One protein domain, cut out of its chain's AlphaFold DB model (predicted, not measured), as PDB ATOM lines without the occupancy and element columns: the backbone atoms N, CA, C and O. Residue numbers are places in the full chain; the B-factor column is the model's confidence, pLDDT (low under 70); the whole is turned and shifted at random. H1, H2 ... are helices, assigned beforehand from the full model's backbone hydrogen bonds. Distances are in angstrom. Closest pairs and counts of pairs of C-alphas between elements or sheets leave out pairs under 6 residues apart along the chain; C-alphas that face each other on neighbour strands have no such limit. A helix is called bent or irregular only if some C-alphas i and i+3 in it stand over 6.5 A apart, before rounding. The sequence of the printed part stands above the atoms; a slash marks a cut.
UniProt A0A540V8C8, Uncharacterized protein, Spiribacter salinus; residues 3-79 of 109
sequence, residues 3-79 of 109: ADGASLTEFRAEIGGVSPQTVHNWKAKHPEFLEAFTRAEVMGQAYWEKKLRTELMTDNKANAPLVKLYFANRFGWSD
ATOM      1  N   ALA A   3     -12.244  50.386  30.847       94.44
ATOM      2  CA  ALA A   3     -13.078  50.474  29.646       94.44
ATOM      3  C   ALA A   3     -12.598  49.574  28.490       94.44
ATOM      4  O   ALA A   3     -13.399  49.175  27.654       94.44
ATOM      5  N   ASP A   4     -11.313  49.204  28.486       95.44
ATOM      6  CA  ASP A   4     -10.702  48.316  27.487       95.44
ATOM      7  C   ASP A   4     -10.711  46.849  27.946       95.44
ATOM      8  O   ASP A   4      -9.992  46.008  27.410       95.44
ATOM      9  N   GLY A   5     -11.488  46.532  28.984       95.44
ATOM     10  CA  GLY A   5     -11.644  45.176  29.495       95.44
ATOM     11  C   GLY A   5     -10.603  44.749  30.534       95.44
ATOM     12  O   GLY A   5     -10.650  43.605  30.988       95.44
ATOM     13  N   ALA A   6      -9.699  45.615  30.998       96.25
ATOM     14  CA  ALA A   6      -8.799  45.260  32.103       96.25
ATOM     15  C   ALA A   6      -9.592  45.043  33.401       96.25
ATOM     16  O   ALA A   6     -10.597  45.711  33.639       96.25
ATOM     17  N   SER A   7      -9.212  44.069  34.222       95.38
ATOM     18  CA  SER A   7      -9.861  43.776  35.507       95.38
ATOM     19  C   SER A   7      -9.609  44.873  36.545       95.38
ATOM     20  O   SER A   7      -8.667  45.659  36.434       95.38
ATOM     21  N   LEU A   8     -10.404  44.887  37.622       94.81
ATOM     22  CA  LEU A   8     -10.129  45.740  38.782       94.81
ATOM     23  C   LEU A   8      -8.725  45.474  39.361       94.81
ATOM     24  O   LEU A   8      -8.090  46.379  39.891       94.81
ATOM     25  N   THR A   9      -8.221  44.241  39.284       96.12
ATOM     26  CA  THR A   9      -6.858  43.904  39.722       96.12
ATOM     27  C   THR A   9      -5.802  44.557  38.844       96.12
ATOM     28  O   THR A   9      -4.907  45.198  39.381       96.12
ATOM     29  N   GLU A  10      -5.935  44.462  37.523       96.62
ATOM     30  CA  GLU A  10      -5.010  45.109  36.583       96.62
ATOM     31  C   GLU A  10      -5.042  46.632  36.727       96.62
ATOM     32  O   GLU A  10      -3.995  47.263  36.811       96.62
ATOM     33  N   PHE A  11      -6.235  47.222  36.860       96.19
ATOM     34  CA  PHE A  11      -6.375  48.650  37.143       96.19
ATOM     35  C   PHE A  11      -5.645  49.058  38.427       96.19
ATOM     36  O   PHE A  11      -4.912  50.040  38.423       96.19
ATOM     37  N   ARG A  12      -5.819  48.299  39.519       97.00
ATOM     38  CA  ARG A  12      -5.146  48.573  40.799       97.00
ATOM     39  C   ARG A  12      -3.635  48.438  40.703       97.00
ATOM     40  O   ARG A  12      -2.941  49.241  41.315       97.00
ATOM     41  N   ALA A  13      -3.143  47.437  39.975       97.56
ATOM     42  CA  ALA A  13      -1.716  47.242  39.753       97.56
ATOM     43  C   ALA A  13      -1.104  48.456  39.037       97.56
ATOM     44  O   ALA A  13      -0.095  48.979  39.503       97.56
ATOM     45  N   GLU A  14      -1.773  48.956  37.996       96.00
ATOM     46  CA  GLU A  14      -1.326  50.109  37.205       96.00
ATOM     47  C   GLU A  14      -1.208  51.395  38.036       96.00
ATOM     48  O   GLU A  14      -0.252  52.151  37.900       96.00
ATOM     49  N   ILE A  15      -2.144  51.637  38.959       95.00
ATOM     50  CA  ILE A  15      -2.150  52.851  39.795       95.00
ATOM     51  C   ILE A  15      -1.294  52.732  41.069       95.00
ATOM     52  O   ILE A  15      -1.516  53.465  42.034       95.00
ATOM     53  N   GLY A  16      -0.337  51.800  41.102       96.44
ATOM     54  CA  GLY A  16       0.590  51.622  42.227       96.44
ATOM     55  C   GLY A  16       0.220  50.507  43.207       96.44
ATOM     56  O   GLY A  16       0.633  50.546  44.363       96.44
ATOM     57  N   GLY A  17      -0.562  49.514  42.778       96.56
ATOM     58  CA  GLY A  17      -0.844  48.310  43.568       96.56
ATOM     59  C   GLY A  17      -1.740  48.547  44.785       96.56
ATOM     60  O   GLY A  17      -1.578  47.890  45.813       96.56
ATOM     61  N   VAL A  18      -2.680  49.491  44.703       97.31
ATOM     62  CA  VAL A  18      -3.518  49.856  45.855       97.31
ATOM     63  C   VAL A  18      -4.501  48.747  46.247       97.31
ATOM     64  O   VAL A  18      -4.979  47.965  45.422       97.31
ATOM     65  N   SER A  19      -4.858  48.706  47.534       97.69
ATOM     66  CA  SER A  19      -5.852  47.758  48.048       97.69
ATOM     67  C   SER A  19      -7.227  47.954  47.375       97.69
ATOM     68  O   SER A  19      -7.570  49.076  46.990       97.69
ATOM     69  N   PRO A  20      -8.073  46.907  47.258       96.56
ATOM     70  CA  PRO A  20      -9.444  47.088  46.772       96.56
ATOM     71  C   PRO A  20     -10.227  48.093  47.627       96.56
ATOM     72  O   PRO A  20     -10.957  48.921  47.084       96.56
ATOM     73  N   GLN A  21     -10.012  48.085  48.948       98.06
ATOM     74  CA  GLN A  21     -10.666  49.015  49.869       98.06
ATOM     75  C   GLN A  21     -10.348  50.478  49.542       98.06
ATOM     76  O   GLN A  21     -11.220  51.334  49.659       98.06
ATOM     77  N   THR A  22      -9.132  50.772  49.083       97.94
ATOM     78  CA  THR A  22      -8.747  52.121  48.651       97.94
ATOM     79  C   THR A  22      -9.647  52.610  47.516       97.94
ATOM     80  O   THR A  22     -10.195  53.706  47.601       97.94
ATOM     81  N   VAL A  23      -9.879  51.775  46.498       97.31
ATOM     82  CA  VAL A  23     -10.761  52.118  45.371       97.31
ATOM     83  C   VAL A  23     -12.207  52.298  45.841       97.31
ATOM     84  O   VAL A  23     -12.875  53.240  45.420       97.31
ATOM     85  N   HIS A  24     -12.693  51.443  46.747       97.00
ATOM     86  CA  HIS A  24     -14.026  51.608  47.341       97.00
ATOM     87  C   HIS A  24     -14.158  52.930  48.107       97.00
ATOM     88  O   HIS A  24     -15.144  53.643  47.930       97.00
ATOM     89  N   ASN A  25     -13.146  53.294  48.894       98.25
ATOM     90  CA  ASN A  25     -13.120  54.554  49.631       98.25
ATOM     91  C   ASN A  25     -13.121  55.762  48.689       98.25
ATOM     92  O   ASN A  25     -13.778  56.758  48.984       98.25
ATOM     93  N   TRP A  26     -12.419  55.684  47.556       97.81
ATOM     94  CA  TRP A  26     -12.447  56.748  46.555       97.81
ATOM     95  C   TRP A  26     -13.822  56.890  45.919       97.81
ATOM     96  O   TRP A  26     -14.345  57.997  45.877       97.81
ATOM     97  N   LYS A  27     -14.457  55.782  45.519       97.81
ATOM     98  CA  LYS A  27     -15.831  55.798  44.995       97.81
ATOM     99  C   LYS A  27     -16.824  56.421  45.981       97.81
ATOM    100  O   LYS A  27     -17.705  57.162  45.571       97.81
ATOM    101  N   ALA A  28     -16.668  56.153  47.276       98.12
ATOM    102  CA  ALA A  28     -17.542  56.717  48.304       98.12
ATOM    103  C   ALA A  28     -17.332  58.227  48.524       98.12
ATOM    104  O   ALA A  28     -18.284  58.936  48.834       98.12
ATOM    105  N   LYS A  29     -16.092  58.718  48.399       98.50
ATOM    106  CA  LYS A  29     -15.731  60.117  48.692       98.50
ATOM    107  C   LYS A  29     -15.784  61.048  47.479       98.50
ATOM    108  O   LYS A  29     -15.880  62.254  47.666       98.50
ATOM    109  N   HIS A  30     -15.709  60.497  46.270       98.19
ATOM    110  CA  HIS A  30     -15.575  61.236  45.015       98.19
ATOM    111  C   HIS A  30     -16.656  60.773  44.024       98.19
ATOM    112  O   HIS A  30     -16.432  59.812  43.277       98.19
ATOM    113  N   PRO A  31     -17.850  61.397  44.019       97.88
ATOM    114  CA  PRO A  31     -18.957  61.006  43.143       97.88
ATOM    115  C   PRO A  31     -18.597  61.018  41.651       97.88
ATOM    116  O   PRO A  31     -19.014  60.140  40.903       97.88
ATOM    117  N   GLU A  32     -17.775  61.970  41.217       98.06
ATOM    118  CA  GLU A  32     -17.256  62.067  39.854       98.06
ATOM    119  C   GLU A  32     -16.379  60.868  39.479       98.06
ATOM    120  O   GLU A  32     -16.448  60.369  38.352       98.06
ATOM    121  N   PHE A  33     -15.595  60.364  40.437       97.31
ATOM    122  CA  PHE A  33     -14.794  59.160  40.253       97.31
ATOM    123  C   PHE A  33     -15.678  57.920  40.215       97.31
ATOM    124  O   PHE A  33     -15.491  57.086  39.335       97.31
ATOM    125  N   LEU A  34     -16.656  57.798  41.119       97.88
ATOM    126  CA  LEU A  34     -17.629  56.703  41.092       97.88
ATOM    127  C   LEU A  34     -18.337  56.624  39.740       97.88
ATOM    128  O   LEU A  34     -18.425  55.548  39.151       97.88
ATOM    129  N   GLU A  35     -18.806  57.757  39.240       98.25
ATOM    130  CA  GLU A  35     -19.519  57.845  37.973       98.25
ATOM    131  C   GLU A  35     -18.607  57.470  36.790       98.25
ATOM    132  O   GLU A  35     -18.957  56.629  35.960       98.25
ATOM    133  N   ALA A  36     -17.382  58.006  36.738       97.44
ATOM    134  CA  ALA A  36     -16.405  57.620  35.719       97.44
ATOM    135  C   ALA A  36     -16.031  56.128  35.791       97.44
ATOM    136  O   ALA A  36     -15.939  55.463  34.758       97.44
ATOM    137  N   PHE A  37     -15.845  55.598  37.000       96.81
ATOM    138  CA  PHE A  37     -15.512  54.200  37.247       96.81
ATOM    139  C   PHE A  37     -16.643  53.270  36.797       96.81
ATOM    140  O   PHE A  37     -16.393  52.316  36.068       96.81
ATOM    141  N   THR A  38     -17.886  53.595  37.152       96.69
ATOM    142  CA  THR A  38     -19.079  52.826  36.768       96.69
ATOM    143  C   THR A  38     -19.237  52.785  35.249       96.69
ATOM    144  O   THR A  38     -19.429  51.714  34.673       96.69
ATOM    145  N   ARG A  39     -19.062  53.924  34.562       97.81
ATOM    146  CA  ARG A  39     -19.051  53.948  33.090       97.81
ATOM    147  C   ARG A  39     -17.949  53.066  32.509       97.81
ATOM    148  O   ARG A  39     -18.190  52.355  31.536       97.81
ATOM    149  N   ALA A  40     -16.755  53.095  33.097       96.81
ATOM    150  CA  ALA A  40     -15.642  52.274  32.640       96.81
ATOM    151  C   ALA A  40     -15.896  50.770  32.841       96.81
ATOM    152  O   ALA A  40     -15.503  49.985  31.982       96.81
ATOM    153  N   GLU A  41     -16.575  50.355  33.916       95.69
ATOM    154  CA  GLU A  41     -16.979  48.954  34.120       95.69
ATOM    155  C   GLU A  41     -17.957  48.481  33.038       95.69
ATOM    156  O   GLU A  41     -17.740  47.425  32.441       95.69
ATOM    157  N   VAL A  42     -18.969  49.294  32.714       97.25
ATOM    158  CA  VAL A  42     -19.923  48.999  31.628       97.25
ATOM    159  C   VAL A  42     -19.204  48.876  30.284       97.25
ATOM    160  O   VAL A  42     -19.418  47.911  29.550       97.25
ATOM    161  N   MET A  43     -18.314  49.819  29.964       98.00
ATOM    162  CA  MET A  43     -17.523  49.774  28.729       98.00
ATOM    163  C   MET A  43     -16.605  48.547  28.682       98.00
ATOM    164  O   MET A  43     -16.508  47.895  27.646       98.00
ATOM    165  N   GLY A  44     -15.988  48.188  29.809       97.69
ATOM    166  CA  GLY A  44     -15.128  47.013  29.917       97.69
ATOM    167  C   GLY A  44     -15.877  45.701  29.704       97.69
ATOM    168  O   GLY A  44     -15.362  44.800  29.042       97.69
ATOM    169  N   GLN A  45     -17.102  45.581  30.221       97.81
ATOM    170  CA  GLN A  45     -17.959  44.434  29.920       97.81
ATOM    171  C   GLN A  45     -18.353  44.415  28.440       97.81
ATOM    172  O   GLN A  45     -18.183  43.390  27.781       97.81
ATOM    173  N   ALA A  46     -18.783  45.553  27.889       98.12
ATOM    174  CA  ALA A  46     -19.134  45.665  26.474       98.12
ATOM    175  C   ALA A  46     -17.959  45.307  25.546       98.12
ATOM    176  O   ALA A  46     -18.164  44.693  24.498       98.12
ATOM    177  N   TYR A  47     -16.722  45.636  25.934       98.06
ATOM    178  CA  TYR A  47     -15.511  45.216  25.230       98.06
ATOM    179  C   TYR A  47     -15.408  43.685  25.152       98.06
ATOM    180  O   TYR A  47     -15.257  43.130  24.059       98.06
ATOM    181  N   TRP A  48     -15.541  42.988  26.285       97.62
ATOM    182  CA  TRP A  48     -15.456  41.526  26.320       97.62
ATOM    183  C   TRP A  48     -16.630  40.855  25.614       97.62
ATOM    184  O   TRP A  48     -16.415  39.899  24.875       97.62
ATOM    185  N   GLU A  49     -17.851  41.362  25.769       97.50
ATOM    186  CA  GLU A  49     -19.025  40.846  25.058       97.50
ATOM    187  C   GLU A  49     -18.915  41.044  23.544       97.50
ATOM    188  O   GLU A  49     -19.261  40.147  22.771       97.50
ATOM    189  N   LYS A  50     -18.368  42.182  23.095       97.81
ATOM    190  CA  LYS A  50     -18.046  42.392  21.682       97.81
ATOM    191  C   LYS A  50     -17.047  41.339  21.212       97.81
ATOM    192  O   LYS A  50     -17.327  40.687  20.214       97.81
ATOM    193  N   LYS A  51     -15.951  41.136  21.946       96.56
ATOM    194  CA  LYS A  51     -14.920  40.142  21.614       96.56
ATOM    195  C   LYS A  51     -15.475  38.718  21.578       96.56
ATOM    196  O   LYS A  51     -15.198  37.969  20.648       96.56
ATOM    197  N   LEU A  52     -16.322  38.362  22.544       96.56
ATOM    198  CA  LEU A  52     -17.053  37.099  22.547       96.56
ATOM    199  C   LEU A  52     -17.853  36.947  21.253       96.56
ATOM    200  O   LEU A  52     -17.659  35.977  20.522       96.56
ATOM    201  N   ARG A  53     -18.691  37.939  20.935       96.44
ATOM    202  CA  ARG A  53     -19.578  37.911  19.771       96.44
ATOM    203  C   ARG A  53     -18.835  37.885  18.434       96.44
ATOM    204  O   ARG A  53     -19.325  37.258  17.501       96.44
ATOM    205  N   THR A  54     -17.721  38.604  18.306       96.12
ATOM    206  CA  THR A  54     -17.025  38.786  17.019       96.12
ATOM    207  C   THR A  54     -15.872  37.822  16.787       96.12
ATOM    208  O   THR A  54     -15.493  37.636  15.637       96.12
ATOM    209  N   GLU A  55     -15.297  37.242  17.841       94.94
ATOM    210  CA  GLU A  55     -14.091  36.410  17.737       94.94
ATOM    211  C   GLU A  55     -14.310  35.020  18.342       94.94
ATOM    212  O   GLU A  55     -14.078  34.017  17.675       94.94
ATOM    213  N   LEU A  56     -14.787  34.936  19.589       95.56
ATOM    214  CA  LEU A  56     -14.750  33.674  20.341       95.56
ATOM    215  C   LEU A  56     -15.908  32.721  20.019       95.56
ATOM    216  O   LEU A  56     -15.723  31.512  20.084       95.56
ATOM    217  N   MET A  57     -17.098  33.229  19.677       91.88
ATOM    218  CA  MET A  57     -18.265  32.375  19.389       91.88
ATOM    219  C   MET A  57     -18.110  31.537  18.115       91.88
ATOM    220  O   MET A  57     -18.741  30.491  17.992       91.88
ATOM    221  N   THR A  58     -17.314  32.006  17.155       91.62
ATOM    222  CA  THR A  58     -17.119  31.347  15.854       91.62
ATOM    223  C   THR A  58     -15.784  30.618  15.745       91.62
ATOM    224  O   THR A  58     -15.542  29.937  14.751       91.62
ATOM    225  N   ASP A  59     -14.906  30.770  16.737       93.75
ATOM    226  CA  ASP A  59     -13.594  30.135  16.751       93.75
ATOM    227  C   ASP A  59     -13.678  28.728  17.354       93.75
ATOM    228  O   ASP A  59     -13.947  28.543  18.541       93.75
ATOM    229  N   ASN A  60     -13.388  27.715  16.538       90.56
ATOM    230  CA  ASN A  60     -13.362  26.317  16.968       90.56
ATOM    231  C   ASN A  60     -12.185  25.979  17.900       90.56
ATOM    232  O   ASN A  60     -12.148  24.878  18.453       90.56
ATOM    233  N   LYS A  61     -11.228  26.895  18.079       94.81
ATOM    234  CA  LYS A  61     -10.117  26.769  19.032       94.81
ATOM    235  C   LYS A  61     -10.403  27.461  20.361       94.81
ATOM    236  O   LYS A  61      -9.621  27.297  21.301       94.81
ATOM    237  N   ALA A  62     -11.495  28.219  20.470       93.62
ATOM    238  CA  ALA A  62     -11.849  28.882  21.713       93.62
ATOM    239  C   ALA A  62     -12.164  27.849  22.807       93.62
ATOM    240  O   ALA A  62     -12.965  26.930  22.635       93.62
ATOM    241  N   ASN A  63     -11.552  28.019  23.979       95.38
ATOM    242  CA  ASN A  63     -11.831  27.180  25.141       95.38
ATOM    243  C   ASN A  63     -13.146  27.632  25.799       95.38
ATOM    244  O   ASN A  63     -13.147  28.485  26.688       95.38
ATOM    245  N   ALA A  64     -14.269  27.073  25.344       93.25
ATOM    246  CA  ALA A  64     -15.604  27.459  25.804       93.25
ATOM    247  C   ALA A  64     -15.792  27.376  27.340       93.25
ATOM    248  O   ALA A  64     -16.318  28.338  27.907       93.25
ATOM    249  N   PRO A  65     -15.326  26.326  28.055       95.12
ATOM    250  CA  PRO A  65     -15.360  26.303  29.521       95.12
ATOM    251  C   PRO A  65     -14.614  27.467  30.182       95.12
ATOM    252  O   PRO A  65     -15.132  28.068  31.122       95.12
ATOM    253  N   LEU A  66     -13.421  27.816  29.684       95.69
ATOM    254  CA  LEU A  66     -12.642  28.937  30.215       95.69
ATOM    255  C   LEU A  66     -13.343  30.275  29.964       95.69
ATOM    256  O   LEU A  66     -13.406  31.106  30.867       95.69
ATOM    257  N   VAL A  67     -13.901  30.471  28.767       95.75
ATOM    258  CA  VAL A  67     -14.686  31.668  28.429       95.75
ATOM    259  C   VAL A  67     -15.885  31.791  29.367       95.75
ATOM    260  O   VAL A  67     -16.073  32.834  29.985       95.75
ATOM    261  N   LYS A  68     -16.649  30.713  29.556       94.88
ATOM    262  CA  LYS A  68     -17.780  30.694  30.489       94.88
ATOM    263  C   LYS A  68     -17.352  31.050  31.913       94.88
ATOM    264  O   LYS A  68     -17.961  31.923  32.525       94.88
ATOM    265  N   LEU A  69     -16.298  30.411  32.427       96.50
ATOM    266  CA  LEU A  69     -15.783  30.676  33.773       96.50
ATOM    267  C   LEU A  69     -15.341  32.138  33.930       96.50
ATOM    268  O   LEU A  69     -15.614  32.762  34.955       96.50
ATOM    269  N   TYR A  70     -14.695  32.697  32.906       95.88
ATOM    270  CA  TYR A  70     -14.266  34.091  32.897       95.88
ATOM    271  C   TYR A  70     -15.454  35.056  32.998       95.88
ATOM    272  O   TYR A  70     -15.460  35.931  33.863       95.88
ATOM    273  N   PHE A  71     -16.480  34.875  32.162       96.75
ATOM    274  CA  PHE A  71     -17.676  35.725  32.169       96.75
ATOM    275  C   PHE A  71     -18.501  35.557  33.451       96.75
ATOM    276  O   PHE A  71     -18.994  36.547  33.992       96.75
ATOM    277  N   ALA A  72     -18.590  34.337  33.989       96.44
ATOM    278  CA  ALA A  72     -19.267  34.076  35.255       96.44
ATOM    279  C   ALA A  72     -18.601  34.811  36.424       96.44
ATOM    280  O   ALA A  72     -19.253  35.573  37.135       96.44
ATOM    281  N   ASN A  73     -17.282  34.659  36.577       95.12
ATOM    282  CA  ASN A  73     -16.546  35.273  37.683       95.12
ATOM    283  C   ASN A  73     -16.489  36.800  37.587       95.12
ATOM    284  O   ASN A  73     -16.405  37.479  38.609       95.12
ATOM    285  N   ARG A  74     -16.477  37.343  36.368       93.94
ATOM    286  CA  ARG A  74     -16.230  38.767  36.147       93.94
ATOM    287  C   ARG A  74     -17.501  39.600  36.012       93.94
ATOM    288  O   ARG A  74     -17.517  40.735  36.477       93.94
ATOM    289  N   PHE A  75     -18.534  39.056  35.376       95.38
ATOM    290  CA  PHE A  75     -19.768  39.780  35.049       95.38
ATOM    291  C   PHE A  75     -21.011  39.159  35.692       95.38
ATOM    292  O   PHE A  75     -22.126  39.590  35.416       95.38
ATOM    293  N   GLY A  76     -20.839  38.135  36.533       94.94
ATOM    294  CA  GLY A  76     -21.946  37.480  37.228       94.94
ATOM    295  C   GLY A  76     -22.856  36.674  36.305       94.94
ATOM    296  O   GLY A  76     -24.014  36.442  36.642       94.94
ATOM    297  N   TRP A  77     -22.367  36.264  35.131       95.25
ATOM    298  CA  TRP A  77     -23.133  35.392  34.246       95.25
ATOM    299  C   TRP A  77     -23.355  34.035  34.909       95.25
ATOM    300  O   TRP A  77     -22.437  33.427  35.456       95.25
ATOM    301  N   SER A  78     -24.579  33.536  34.824       93.94
ATOM    302  CA  SER A  78     -24.956  32.240  35.372       93.94
ATOM    303  C   SER A  78     -25.808  31.489  34.369       93.94
ATOM    304  O   SER A  78     -26.631  32.089  33.673       93.94
ATOM    305  N   ASP A  79     -25.676  30.165  34.348       92.31
ATOM    306  CA  ASP A  79     -26.665  29.345  33.664       92.31
ATOM    307  C   ASP A  79     -28.011  29.490  34.374       92.31
ATOM    308  O   ASP A  79     -28.088  29.549  35.603       92.31
TER     309      ASP A  79
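What this domain is: This is residues 3 to 79 of the 109 residues of an uncharacterized protein of Spiribacter salinus (UniProt A0A540V8C8). Look for an open, elongated frame of four helices: the long H3 makes one side, H2 turns off at a corner at its first end, and H4 folds back beside its second half. H1 comes before H2 in the chain and sits near H2's first end, at Pro 20, on the side of the frame across from H3, and the helices have few contacts. The 77 printed residues hold four named helices in the order H1, H2, H3, H4, and no named strand; the class is all helix. The whole is loose, with a radius of gyration of the C-alphas of 14.7 A and spans of 46 by 24 by 20 A.

Where its parts are: Start at Ala 3 and find C-alpha 8 at (-10.129, 45.740, 38.782), where H1, residues 8 to 14, begins. H2 follows as residues 20 to 29, 14.6 A long. From C-alpha 31 at (-18.957, 61.006, 43.143), H3 runs 35.8 A through residues 31 to 56; it is neither bent nor irregular, but only just: C-alphas 53 and 56 are 6.4 A apart. H4, residues 64 to 75, spans 16.0 A and ends at C-alpha 75, (-19.768, 39.780, 35.049).

How they stand to each other: H1 and H2 are close but not clearly touching, about perpendicular at 86 degrees; their closest C-alphas, of Arg 12 and Pro 20, are 7.5 A apart. H2 and H3 touch only at the corner, H3 with residues 33 to 37 alone; the closest C-alphas, of Lys 27 and Leu 34, are 4.4 A apart. They run opposite ways at a steep tilt of 52 degrees. H3 and H4 run opposite ways at a shallow tilt of 13 degrees, close but not clearly touching; their closest C-alphas, of Gln 45 and Phe 75, are 7.2 A apart. H1 is apart from H3 and H4, and H2 from H4. In H1, H2, H3 and H4 every O i to N i+4 pair is within hydrogen-bond range.

The domain as a whole: The two farthest C-alphas, of Lys 29 and Asn 60, are 46.4 A apart. The printed part has no cut; the links H1 to H2 and H2 to H3 are tight, and H3 to H4 is short. The mean pLDDT of the printed part is 96.2, and no printed residue is under 70.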